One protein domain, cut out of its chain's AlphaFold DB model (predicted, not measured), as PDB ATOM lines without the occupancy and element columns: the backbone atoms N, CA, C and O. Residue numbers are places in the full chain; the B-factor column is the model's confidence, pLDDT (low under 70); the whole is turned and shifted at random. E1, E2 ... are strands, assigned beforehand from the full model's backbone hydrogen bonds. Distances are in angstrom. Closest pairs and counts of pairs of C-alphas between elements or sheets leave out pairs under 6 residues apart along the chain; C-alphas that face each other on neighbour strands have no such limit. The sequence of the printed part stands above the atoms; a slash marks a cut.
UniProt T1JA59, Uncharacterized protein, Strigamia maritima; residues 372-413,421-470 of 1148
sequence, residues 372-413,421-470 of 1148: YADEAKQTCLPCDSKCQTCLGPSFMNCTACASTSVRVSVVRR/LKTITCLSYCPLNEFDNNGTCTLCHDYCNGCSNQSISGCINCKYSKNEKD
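What this domain is: This is residues 372 to 413 and 421 to 470 of the 1148 residues of an uncharacterized protein of Strigamia maritima (UniProt T1JA59). With little regular structure, five small two-stranded antiparallel sheets, E1-E2, E3-E4, E5-E6, E7-E8 and E9-E10, follow in a row as a loose rod. The printed part has 92 residues, 35 of them in ten strands, E1 to E10 in chain order: all strand, with no named helix. The radius of gyration of the C-alphas is 17.3 A, the spans 63, 27 and 14 A.

Where its parts are: Find E1, residues 372-374, starting at C-alpha 372, (-13.013, 35.798, -7.786). Then come E2, 379-382, 9.9 A long; E3, 387-390; E4, 398-401; E5, 406-408; E6, 425-427; E7, 434-436; E8, 441-443; E9, 448-451; and E10, 459-462, ending at (-16.927, 62.543, -40.310).

How they stand to each other: In the hairpin of E1 and E2, find N 372 and O 381 within hydrogen-bond range, 2.8 A. E4 and E6 have their closest C-alphas at Cys 401 and Cys 426, 5.6 A; E7 and E9 at Phe 435 and Cys 451, 6.0 A.

The domain as a whole: Across the cut, residues 414-420, C-alphas 413 and 421 are 9.4 A apart. No link printed whole is long. In 20 residues pLDDT is under 70.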
ATOM      1  N   TYR A 372     -14.172  35.209  -8.467       84.69
ATOM      2  CA  TYR A 372     -13.013  35.798  -7.786       84.69
ATOM      3  C   TYR A 372     -13.062  35.533  -6.273       84.69
ATOM      4  O   TYR A 372     -14.132  35.333  -5.699       84.69
ATOM      5  N   ALA A 373     -11.906  35.551  -5.607       82.06
ATOM      6  CA  ALA A 373     -11.825  35.369  -4.158       82.06
ATOM      7  C   ALA A 373     -12.159  36.669  -3.405       82.06
ATOM      8  O   ALA A 373     -11.451  37.669  -3.537       82.06
ATOM      9  N   ASP A 374     -13.195  36.647  -2.567       78.75
ATOM     10  CA  ASP A 374     -13.418  37.678  -1.553       78.75
ATOM     11  C   ASP A 374     -12.551  37.359  -0.325       78.75
ATOM     12  O   ASP A 374     -12.908  36.513   0.498       78.75
ATOM     13  N   GLU A 375     -11.394  38.017  -0.202       77.62
ATOM     14  CA  GLU A 375     -10.457  37.805   0.915       77.62
ATOM     15  C   GLU A 375     -11.077  38.116   2.292       77.62
ATOM     16  O   GLU A 375     -10.655  37.532   3.292       77.62
ATOM     17  N   ALA A 376     -12.093  38.984   2.366       73.62
ATOM     18  CA  ALA A 376     -12.755  39.339   3.622       73.62
ATOM     19  C   ALA A 376     -13.815  38.308   4.046       73.62
ATOM     20  O   ALA A 376     -14.035  38.122   5.243       73.62
ATOM     21  N   LYS A 377     -14.456  37.625   3.085       75.69
ATOM     22  CA  LYS A 377     -15.447  36.560   3.351       75.69
ATOM     23  C   LYS A 377     -14.890  35.136   3.248       75.69
ATOM     24  O   LYS A 377     -15.560  34.208   3.684       75.69
ATOM     25  N   GLN A 378     -13.686  34.961   2.696       79.25
ATOM     26  CA  GLN A 378     -13.067  33.658   2.391       79.25
ATOM     27  C   GLN A 378     -13.943  32.774   1.476       79.25
ATOM     28  O   GLN A 378     -13.977  31.551   1.600       79.25
ATOM     29  N   THR A 379     -14.648  33.404   0.532       80.88
ATOM     30  CA  THR A 379     -15.563  32.751  -0.419       80.88
ATOM     31  C   THR A 379     -15.288  33.203  -1.847       80.88
ATOM     32  O   THR A 379     -15.006  34.380  -2.081       80.88
ATOM     33  N   CYS A 380     -15.450  32.301  -2.814       83.81
ATOM     34  CA  CYS A 380     -15.481  32.663  -4.228       83.81
ATOM     35  C   CYS A 380     -16.835  33.306  -4.568       83.81
ATOM     36  O   CYS A 380     -17.879  32.705  -4.316       83.81
ATOM     37  N   LEU A 381     -16.819  34.519  -5.121       82.38
ATOM     38  CA  LEU A 381     -18.007  35.246  -5.580       82.38
ATOM     39  C   LEU A 381     -17.982  35.378  -7.111       82.38
ATOM     40  O   LEU A 381     -16.894  35.487  -7.683       82.38
ATOM     41  N   PRO A 382     -19.141  35.359  -7.794       81.81
ATOM     42  CA  PRO A 382     -19.192  35.464  -9.248       81.81
ATOM     43  C   PRO A 382     -18.640  36.806  -9.745       81.81
ATOM     44  O   PRO A 382     -18.716  37.832  -9.062       81.81
ATOM     45  N   CYS A 383     -18.085  36.790 -10.952       85.38
ATOM     46  CA  CYS A 383     -17.660  37.988 -11.660       85.38
ATOM     47  C   CYS A 383     -18.849  38.831 -12.156       85.38
ATOM     48  O   CYS A 383     -19.981  38.363 -12.264       85.38
ATOM     49  N   ASP A 384     -18.560  40.089 -12.498       82.88
ATOM     50  CA  ASP A 384     -19.443  40.933 -13.310       82.88
ATOM     51  C   ASP A 384     -19.737  40.236 -14.653       82.88
ATOM     52  O   ASP A 384     -18.828  39.650 -15.245       82.88
ATOM     53  N   SER A 385     -20.977  40.312 -15.148       80.81
ATOM     54  CA  SER A 385     -21.426  39.605 -16.359       80.81
ATOM     55  C   SER A 385     -20.691  40.007 -17.645       80.81
ATOM     56  O   SER A 385     -20.786  39.295 -18.645       80.81
ATOM     57  N   LYS A 386     -19.928  41.110 -17.636       80.38
ATOM     58  CA  LYS A 386     -19.047  41.509 -18.752       80.38
ATOM     59  C   LYS A 386     -17.647  40.880 -18.695       80.38
ATOM     60  O   LYS A 386     -16.909  40.948 -19.682       80.38
ATOM     61  N   CYS A 387     -17.266  40.258 -17.577       81.06
ATOM     62  CA  CYS A 387     -16.006  39.531 -17.423       81.06
ATOM     63  C   CYS A 387     -16.204  38.017 -17.633       81.06
ATOM     64  O   CYS A 387     -17.081  37.416 -17.025       81.06
ATOM     65  N   GLN A 388     -15.306  37.366 -18.379       82.62
ATOM     66  CA  GLN A 388     -15.165  35.899 -18.360       82.62
ATOM     67  C   GLN A 388     -14.318  35.442 -17.156       82.62
ATOM     68  O   GLN A 388     -14.587  34.424 -16.528       82.62
ATOM     69  N   THR A 389     -13.295  36.224 -16.802       80.94
ATOM     70  CA  THR A 389     -12.511  36.065 -15.564       80.94
ATOM     71  C   THR A 389     -12.229  37.439 -14.964       80.94
ATOM     72  O   THR A 389     -12.134  38.426 -15.703       80.94
ATOM     73  N   CYS A 390     -12.107  37.538 -13.640       82.31
ATOM     74  CA  CYS A 390     -11.929  38.812 -12.943       82.31
ATOM     75  C   CYS A 390     -11.124  38.685 -11.641       82.31
ATOM     76  O   CYS A 390     -10.945  37.601 -11.092       82.31
ATOM     77  N   LEU A 391     -10.670  39.833 -11.130       81.88
ATOM     78  CA  LEU A 391     -10.010  39.990  -9.826       81.88
ATOM     79  C   LEU A 391     -10.890  40.753  -8.812       81.88
ATOM     80  O   LEU A 391     -10.393  41.227  -7.793       81.88
ATOM     81  N   GLY A 392     -12.179  40.935  -9.106       80.69
ATOM     82  CA  GLY A 392     -13.123  41.664  -8.259       80.69
ATOM     83  C   GLY A 392     -14.476  41.916  -8.940       80.69
ATOM     84  O   GLY A 392     -14.600  41.694 -10.145       80.69
ATOM     85  N   PRO A 393     -15.473  42.444  -8.206       77.81
ATOM     86  CA  PRO A 393     -16.899  42.421  -8.575       77.81
ATOM     87  C   PRO A 393     -17.328  43.488  -9.604       77.81
ATOM     88  O   PRO A 393     -18.427  44.025  -9.519       77.81
ATOM     89  N   SER A 394     -16.457  43.881 -10.535       77.31
ATOM     90  CA  SER A 394     -16.734  44.977 -11.474       77.31
ATOM     91  C   SER A 394     -16.123  44.718 -12.844       77.31
ATOM     92  O   SER A 394     -14.972  44.290 -12.932       77.31
ATOM     93  N   PHE A 395     -16.841  45.118 -13.897       73.50
ATOM     94  CA  PHE A 395     -16.404  45.159 -15.299       73.50
ATOM     95  C   PHE A 395     -15.074  45.902 -15.549       73.50
ATOM     96  O   PHE A 395     -14.521  45.815 -16.643       73.50
ATOM     97  N   MET A 396     -14.554  46.650 -14.566       72.44
ATOM     98  CA  MET A 396     -13.245  47.324 -14.608       72.44
ATOM     99  C   MET A 396     -12.085  46.487 -14.034       72.44
ATOM    100  O   MET A 396     -10.930  46.905 -14.135       72.44
ATOM    101  N   ASN A 397     -12.385  45.337 -13.420       76.19
ATOM    102  CA  ASN A 397     -11.442  44.422 -12.769       76.19
ATOM    103  C   ASN A 397     -11.332  43.075 -13.514       76.19
ATOM    104  O   ASN A 397     -10.890  42.082 -12.930       76.19
ATOM    105  N   CYS A 398     -11.737  43.017 -14.786       76.44
ATOM    106  CA  CYS A 398     -11.657  41.796 -15.578       76.44
ATOM    107  C   CYS A 398     -10.196  41.424 -15.909       76.44
ATOM    108  O   CYS A 398      -9.308  42.278 -16.017       76.44
ATOM    109  N   THR A 399      -9.968  40.132 -16.136       75.81
ATOM    110  CA  THR A 399      -8.748  39.541 -16.719       75.81
ATOM    111  C   THR A 399      -8.998  38.907 -18.092       75.81
ATOM    112  O   THR A 399      -8.056  38.787 -18.876       75.81
ATOM    113  N   ALA A 400     -10.259  38.617 -18.424       75.69
ATOM    114  CA  ALA A 400     -10.767  38.370 -19.776       75.69
ATOM    115  C   ALA A 400     -12.220  38.875 -19.874       75.69
ATOM    116  O   ALA A 400     -12.934  38.870 -18.868       75.69
ATOM    117  N   CYS A 401     -12.656  39.312 -21.057       81.44
ATOM    118  CA  CYS A 401     -14.033  39.757 -21.301       81.44
ATOM    119  C   CYS A 401     -14.925  38.589 -21.736       81.44
ATOM    120  O   CYS A 401     -14.432  37.631 -22.327       81.44
ATOM    121  N   ALA A 402     -16.226  38.675 -21.455       78.31
ATOM    122  CA  ALA A 402     -17.213  37.771 -22.043       78.31
ATOM    123  C   ALA A 402     -17.286  37.964 -23.573       78.31
ATOM    124  O   ALA A 402     -16.943  39.032 -24.080       78.31
ATOM    125  N   SER A 403     -17.779  36.964 -24.310       65.31
ATOM    126  CA  SER A 403     -17.853  36.967 -25.787       65.31
ATOM    127  C   SER A 403     -18.688  38.104 -26.394       65.31
ATOM    128  O   SER A 403     -18.568  38.384 -27.581       65.31
ATOM    129  N   THR A 404     -19.507  38.779 -25.586       66.69
ATOM    130  CA  THR A 404     -20.334  39.942 -25.948       66.69
ATOM    131  C   THR A 404     -19.750  41.279 -25.464       66.69
ATOM    132  O   THR A 404     -20.465  42.280 -25.390       66.69
ATOM    133  N   SER A 405     -18.476  41.322 -25.050       71.69
ATOM    134  CA  SER A 405     -17.837  42.519 -24.484       71.69
ATOM    135  C   SER A 405     -16.407  42.737 -24.986       71.69
ATOM    136  O   SER A 405     -15.560  41.848 -24.949       71.69
ATOM    137  N   VAL A 406     -16.129  43.971 -25.395       73.25
ATOM    138  CA  VAL A 406     -14.883  44.428 -26.012       73.25
ATOM    139  C   VAL A 406     -13.871  44.876 -24.955       73.25
ATOM    140  O   VAL A 406     -14.217  45.516 -23.956       73.25
ATOM    141  N   ARG A 407     -12.594  44.559 -25.183       71.50
ATOM    142  CA  ARG A 407     -11.469  44.887 -24.301       71.50
ATOM    143  C   ARG A 407     -10.993  46.330 -24.477       71.50
ATOM    144  O   ARG A 407     -10.420  46.671 -25.511       71.50
ATOM    145  N   VAL A 408     -11.064  47.114 -23.400       65.25
ATOM    146  CA  VAL A 408     -10.422  48.436 -23.275       65.25
ATOM    147  C   VAL A 408      -9.322  48.388 -22.205       65.25
ATOM    148  O   VAL A 408      -9.545  48.007 -21.051       65.25
ATOM    149  N   SER A 409      -8.096  48.770 -22.575       54.28
ATOM    150  CA  SER A 409      -6.924  48.741 -21.685       54.28
ATOM    151  C   SER A 409      -6.626  50.108 -21.059       54.28
ATOM    152  O   SER A 409      -5.808  50.873 -21.571       54.28
ATOM    153  N   VAL A 410      -7.256  50.403 -19.918       49.31
ATOM    154  CA  VAL A 410      -7.078  51.671 -19.189       49.31
ATOM    155  C   VAL A 410      -5.899  51.596 -18.210       49.31
ATOM    156  O   VAL A 410      -5.907  50.803 -17.269       49.31
ATOM    157  N   VAL A 411      -4.901  52.472 -18.362       40.75
ATOM    158  CA  VAL A 411      -3.787  52.598 -17.400       40.75
ATOM    159  C   VAL A 411      -4.207  53.469 -16.211       40.75
ATOM    160  O   VAL A 411      -3.979  54.680 -16.193       40.75
ATOM    161  N   ARG A 412      -4.809  52.862 -15.181       35.91
ATOM    162  CA  ARG A 412      -5.090  53.559 -13.913       35.91
ATOM    163  C   ARG A 412      -3.842  53.662 -13.035       35.91
ATOM    164  O   ARG A 412      -3.320  52.657 -12.561       35.91
ATOM    165  N   ARG A 413      -3.423  54.892 -12.721       33.81
ATOM    166  CA  ARG A 413      -2.562  55.171 -11.561       33.81
ATOM    167  C   ARG A 413      -3.438  55.230 -10.309       33.81
ATOM    168  O   ARG A 413      -4.074  56.247 -10.058       33.81
ATOM    169  N   LEU A 421      -0.776  46.742 -11.892       40.31
ATOM    170  CA  LEU A 421      -1.818  45.832 -12.372       40.31
ATOM    171  C   LEU A 421      -2.373  46.334 -13.713       40.31
ATOM    172  O   LEU A 421      -2.925  47.429 -13.794       40.31
ATOM    173  N   LYS A 422      -2.260  45.514 -14.763       45.75
ATOM    174  CA  LYS A 422      -2.997  45.705 -16.019       45.75
ATOM    175  C   LYS A 422      -4.409  45.126 -15.861       45.75
ATOM    176  O   LYS A 422      -4.660  44.021 -16.337       45.75
ATOM    177  N   THR A 423      -5.307  45.830 -15.177       50.81
ATOM    178  CA  THR A 423      -6.737  45.475 -15.194       50.81
ATOM    179  C   THR A 423      -7.327  45.735 -16.580       50.81
ATOM    180  O   THR A 423      -6.932  46.686 -17.260       50.81
ATOM    181  N   ILE A 424      -8.270  44.898 -17.010       67.69
ATOM    182  CA  ILE A 424      -9.041  45.113 -18.235       67.69
ATOM    183  C   ILE A 424     -10.389  45.713 -17.855       67.69
ATOM    184  O   ILE A 424     -11.033  45.250 -16.915       67.69
ATOM    185  N   THR A 425     -10.821  46.725 -18.607       75.31
ATOM    186  CA  THR A 425     -12.219  47.159 -18.604       75.31
ATOM    187  C   THR A 425     -12.926  46.530 -19.796       75.31
ATOM    188  O   THR A 425     -12.438  46.646 -20.919       75.31
ATOM    189  N   CYS A 426     -14.043  45.850 -19.553       77.31
ATOM    190  CA  CYS A 426     -14.852  45.221 -20.594       77.31
ATOM    191  C   CYS A 426     -16.125  46.045 -20.819       77.31
ATOM    192  O   CYS A 426     -16.895  46.274 -19.882       77.31
ATOM    193  N   LEU A 427     -16.331  46.519 -22.049       75.81
ATOM    194  CA  LEU A 427     -17.483  47.338 -22.435       75.81
ATOM    195  C   LEU A 427     -18.303  46.635 -23.517       75.81
ATOM    196  O   LEU A 427     -17.779  45.872 -24.312       75.81
ATOM    197  N   SER A 428     -19.598  46.928 -23.577       69.56
ATOM    198  CA  SER A 428     -20.511  46.390 -24.599       69.56
ATOM    199  C   SER A 428     -20.509  47.202 -25.910       69.56
ATOM    200  O   SER A 428     -21.340  46.963 -26.776       69.56
ATOM    201  N   TYR A 429     -19.622  48.193 -26.024       73.69
ATOM    202  CA  TYR A 429     -19.350  49.017 -27.206       73.69
ATOM    203  C   TYR A 429     -18.002  49.739 -27.011       73.69
ATOM    204  O   TYR A 429     -17.573  49.939 -25.870       73.69
ATOM    205  N   CYS A 430     -17.343  50.145 -28.099       77.06
ATOM    206  CA  CYS A 430     -16.132  50.971 -28.031       77.06
ATOM    207  C   CYS A 430     -16.456  52.454 -27.777       77.06
ATOM    208  O   CYS A 430     -17.538  52.918 -28.145       77.06
ATOM    209  N   PRO A 431     -15.552  53.213 -27.127       74.00
ATOM    210  CA  PRO A 431     -15.717  54.654 -26.962       74.00
ATOM    211  C   PRO A 431     -15.633  55.389 -28.312       74.00
ATOM    212  O   PRO A 431     -15.147  54.855 -29.304       74.00
ATOM    213  N   LEU A 432     -16.093  56.645 -28.339       67.44
ATOM    214  CA  LEU A 432     -16.012  57.506 -29.526       67.44
ATOM    215  C   LEU A 432     -14.573  57.589 -30.064       67.44
ATOM    216  O   LEU A 432     -13.617  57.645 -29.289       67.44
ATOM    217  N   ASN A 433     -14.447  57.640 -31.392       70.88
ATOM    218  CA  ASN A 433     -13.198  57.551 -32.161       70.88
ATOM    219  C   ASN A 433     -12.484  56.178 -32.124       70.88
ATOM    220  O   ASN A 433     -11.391  56.065 -32.683       70.88
ATOM    221  N   GLU A 434     -13.075  55.133 -31.534       80.12
ATOM    222  CA  GLU A 434     -12.575  53.750 -31.594       80.12
ATOM    223  C   GLU A 434     -13.643  52.790 -32.158       80.12
ATOM    224  O   GLU A 434     -14.840  52.963 -31.927       80.12
ATOM    225  N   PHE A 435     -13.212  51.753 -32.882       81.44
ATOM    226  CA  PHE A 435     -14.058  50.676 -33.417       81.44
ATOM    227  C   PHE A 435     -13.618  49.313 -32.873       81.44
ATOM    228  O   PHE A 435     -12.449  49.142 -32.524       81.44
ATOM    229  N   ASP A 436     -14.532  48.340 -32.798       77.75
ATOM    230  CA  ASP A 436     -14.174  46.980 -32.375       77.75
ATOM    231  C   ASP A 436     -13.475  46.217 -33.505       77.75
ATOM    232  O   ASP A 436     -14.008  46.047 -34.603       77.75
ATOM    233  N   ASN A 437     -12.276  45.735 -33.206       78.19
ATOM    234  CA  ASN A 437     -11.470  44.877 -34.048       78.19
ATOM    235  C   ASN A 437     -11.208  43.567 -33.288       78.19
ATOM    236  O   ASN A 437     -10.266  43.462 -32.496       78.19
ATOM    237  N   ASN A 438     -12.087  42.583 -33.515       73.25
ATOM    238  CA  ASN A 438     -12.060  41.239 -32.924       73.25
ATOM    239  C   ASN A 438     -11.933  41.217 -31.384       73.25
ATOM    240  O   ASN A 438     -11.093  40.504 -30.826       73.25
ATOM    241  N   GLY A 439     -12.775  41.981 -30.686       65.56
ATOM    242  CA  GLY A 439     -12.813  42.034 -29.224       65.56
ATOM    243  C   GLY A 439     -11.812  43.018 -28.612       65.56
ATOM    244  O   GLY A 439     -11.571  42.971 -27.403       65.56
ATOM    245  N   THR A 440     -11.249  43.928 -29.410       70.69
ATOM    246  CA  THR A 440     -10.357  45.009 -28.964       70.69
ATOM    247  C   THR A 440     -10.686  46.315 -29.668       70.69
ATOM    248  O   THR A 440     -10.691  46.369 -30.892       70.69
ATOM    249  N   CYS A 441     -10.879  47.390 -28.900       77.69
ATOM    250  CA  CYS A 441     -11.100  48.711 -29.477       77.69
ATOM    251  C   CYS A 441      -9.810  49.262 -30.108       77.69
ATOM    252  O   CYS A 441      -8.752  49.286 -29.469       77.69
ATOM    253  N   THR A 442      -9.896  49.699 -31.364       78.81
ATOM    254  CA  THR A 442      -8.798  50.318 -32.123       78.81
ATOM    255  C   THR A 442      -9.218  51.670 -32.689       78.81
ATOM    256  O   THR A 442     -10.367  51.854 -33.074       78.81
ATOM    257  N   LEU A 443      -8.285  52.625 -32.740       78.69
ATOM    258  CA  LEU A 443      -8.548  53.996 -33.186       78.69
ATOM    259  C   LEU A 443      -8.990  54.070 -34.655       78.69
ATOM    260  O   LEU A 443      -8.424  53.406 -35.526       78.69
ATOM    261  N   CYS A 444      -9.969  54.935 -34.911       82.62
ATOM    262  CA  CYS A 444     -10.398  55.340 -36.244       82.62
ATOM    263  C   CYS A 444      -9.365  56.236 -36.953       82.62
ATOM    264  O   CYS A 444      -8.406  56.716 -36.350       82.62
ATOM    265  N   HIS A 445      -9.594  56.497 -38.244       81.75
ATOM    266  CA  HIS A 445      -8.861  57.508 -39.011       81.75
ATOM    267  C   HIS A 445      -9.047  58.921 -38.409       81.75
ATOM    268  O   HIS A 445     -10.129  59.235 -37.916       81.75
ATOM    269  N   ASP A 446      -8.047  59.809 -38.488       80.81
ATOM    270  CA  ASP A 446      -8.035  61.113 -37.775       80.81
ATOM    271  C   ASP A 446      -9.176  62.093 -38.147       80.81
ATOM    272  O   ASP A 446      -9.469  63.043 -37.403       80.81
ATOM    273  N   TYR A 447      -9.832  61.850 -39.287       77.19
ATOM    274  CA  TYR A 447     -10.995  62.588 -39.802       77.19
ATOM    275  C   TYR A 447     -12.352  61.973 -39.403       77.19
ATOM    276  O   TYR A 447     -13.392  62.476 -39.825       77.19
ATOM    277  N   CYS A 448     -12.357  60.922 -38.576       78.69
ATOM    278  CA  CYS A 448     -13.551  60.211 -38.121       78.69
ATOM    279  C   CYS A 448     -13.861  60.460 -36.640       78.69
ATOM    280  O   CYS A 448     -12.992  60.328 -35.781       78.69
ATOM    281  N   ASN A 449     -15.137  60.711 -36.342       77.25
ATOM    282  CA  ASN A 449     -15.708  60.616 -34.993       77.25
ATOM    283  C   ASN A 449     -16.213  59.187 -34.673       77.25
ATOM    284  O   ASN A 449     -16.443  58.832 -33.517       77.25
ATOM    285  N   GLY A 450     -16.385  58.346 -35.700       77.88
ATOM    286  CA  GLY A 450     -16.705  56.922 -35.581       77.88
ATOM    287  C   GLY A 450     -16.514  56.204 -36.918       77.88
ATOM    288  O   GLY A 450     -16.639  56.829 -37.973       77.88
ATOM    289  N   CYS A 451     -16.183  54.915 -36.885       80.94
ATOM    290  CA  CYS A 451     -15.806  54.130 -38.061       80.94
ATOM    291  C   CYS A 451     -16.132  52.634 -37.885       80.94
ATOM    292  O   CYS A 451     -16.340  52.167 -36.766       80.94
ATOM    293  N   SER A 452     -16.165  51.889 -38.990       82.06
ATOM    294  CA  SER A 452     -16.245  50.421 -39.038       82.06
ATOM    295  C   SER A 452     -14.875  49.760 -39.224       82.06
ATOM    296  O   SER A 452     -14.712  48.579 -38.929       82.06
ATOM    297  N   ASN A 453     -13.890  50.508 -39.730       80.56
ATOM    298  CA  ASN A 453     -12.499  50.091 -39.868       80.56
ATOM    299  C   ASN A 453     -11.564  51.318 -39.924       80.56
ATOM    300  O   ASN A 453     -12.023  52.457 -39.976       80.56
ATOM    301  N   GLN A 454     -10.247  51.092 -39.929       80.88
ATOM    302  CA  GLN A 454      -9.237  52.157 -39.843       80.88
ATOM    303  C   GLN A 454      -9.047  52.980 -41.144       80.88
ATOM    304  O   GLN A 454      -8.302  53.960 -41.139       80.88
ATOM    305  N   SER A 455      -9.702  52.619 -42.255       78.19
ATOM    306  CA  SER A 455      -9.667  53.398 -43.502       78.19
ATOM    307  C   SER A 455     -10.470  54.698 -43.397       78.19
ATOM    308  O   SER A 455     -11.501  54.761 -42.730       78.19
ATOM    309  N   ILE A 456     -10.070  55.709 -44.171       75.12
ATOM    310  CA  ILE A 456     -10.854  56.929 -44.423       75.12
ATOM    311  C   ILE A 456     -12.215  56.639 -45.096       75.12
ATOM    312  O   ILE A 456     -13.168  57.386 -44.899       75.12
ATOM    313  N   SER A 457     -12.319  55.525 -45.835       75.00
ATOM    314  CA  SER A 457     -13.567  54.987 -46.405       75.00
ATOM    315  C   SER A 457     -14.340  54.068 -45.448       75.00
ATOM    316  O   SER A 457     -15.459  53.666 -45.739       75.00
ATOM    317  N   GLY A 458     -13.768  53.737 -44.287       74.50
ATOM    318  CA  GLY A 458     -14.446  53.015 -43.209       74.50
ATOM    319  C   GLY A 458     -15.232  53.927 -42.270       74.50
ATOM    320  O   GLY A 458     -15.607  53.498 -41.182       74.50
ATOM    321  N   CYS A 459     -15.419  55.198 -42.619       81.81
ATOM    322  CA  CYS A 459     -15.915  56.206 -41.696       81.81
ATOM    323  C   CYS A 459     -17.447  56.207 -41.604       81.81
ATOM    324  O   CYS A 459     -18.137  56.315 -42.610       81.81
ATOM    325  N   ILE A 460     -17.980  56.130 -40.384       81.19
ATOM    326  CA  ILE A 460     -19.426  56.199 -40.112       81.19
ATOM    327  C   ILE A 460     -19.846  57.657 -39.891       81.19
ATOM    328  O   ILE A 460     -20.894  58.079 -40.366       81.19
ATOM    329  N   ASN A 461     -19.018  58.434 -39.184       77.19
ATOM    330  CA  ASN A 461     -19.255  59.851 -38.907       77.19
ATOM    331  C   ASN A 461     -17.976  60.655 -39.145       77.19
ATOM    332  O   ASN A 461     -16.980  60.448 -38.446       77.19
ATOM    333  N   CYS A 462     -18.022  61.607 -40.075       79.19
ATOM    334  CA  CYS A 462     -16.927  62.543 -40.310       79.19
ATOM    335  C   CYS A 462     -16.770  63.551 -39.161       79.19
ATOM    336  O   CYS A 462     -17.694  63.812 -38.385       79.19
ATOM    337  N   LYS A 463     -15.574  64.131 -39.068       75.06
ATOM    338  CA  LYS A 463     -15.203  65.156 -38.083       75.06
ATOM    339  C   LYS A 463     -15.325  66.590 -38.602       75.06
ATOM    340  O   LYS A 463     -15.476  67.500 -37.791       75.06
ATOM    341  N   TYR A 464     -15.282  66.769 -39.924       75.25
ATOM    342  CA  TYR A 464     -15.445  68.057 -40.605       75.25
ATOM    343  C   TYR A 464     -16.532  67.957 -41.687       75.25
ATOM    344  O   TYR A 464     -17.644  68.428 -41.471       75.25
ATOM    345  N   SER A 465     -16.239  67.279 -42.799       69.69
ATOM    346  CA  SER A 465     -17.109  67.161 -43.978       69.69
ATOM    347  C   SER A 465     -17.072  65.750 -44.576       69.69
ATOM    348  O   SER A 465     -16.148  64.976 -44.308       69.69
ATOM    349  N   LYS A 466     -18.092  65.410 -45.375       71.50
ATOM    350  CA  LYS A 466     -18.204  64.157 -46.137       71.50
ATOM    351  C   LYS A 466     -18.275  64.490 -47.628       71.50
ATOM    352  O   LYS A 466     -19.031  65.380 -48.005       71.50
ATOM    353  N   ASN A 467     -17.511  63.788 -48.457       68.25
ATOM    354  CA  ASN A 467     -17.499  63.981 -49.906       68.25
ATOM    355  C   ASN A 467     -18.631  63.169 -50.553       68.25
ATOM    356  O   ASN A 467     -18.586  61.941 -50.535       68.25
ATOM    357  N   GLU A 468     -19.605  63.831 -51.183       66.06
ATOM    358  CA  GLU A 468     -20.793  63.174 -51.766       66.06
ATOM    359  C   GLU A 468     -20.499  62.203 -52.927       66.06
ATOM    360  O   GLU A 468     -21.355  61.393 -53.271       66.06
ATOM    361  N   LYS A 469     -19.307  62.263 -53.543       59.38
ATOM    362  CA  LYS A 469     -18.938  61.406 -54.688       59.38
ATOM    363  C   LYS A 469     -18.311  60.065 -54.296       59.38
ATOM    364  O   LYS A 469     -18.607  59.062 -54.933       59.38
ATOM    365  N   ASP A 470     -17.480  60.056 -53.254       67.12
ATOM    366  CA  ASP A 470     -16.672  58.890 -52.848       67.12
ATOM    367  C   ASP A 470     -16.999  58.396 -51.424       67.12
ATOM    368  O   ASP A 470     -16.326  57.512 -50.898       67.12
TER     369      ASP A 470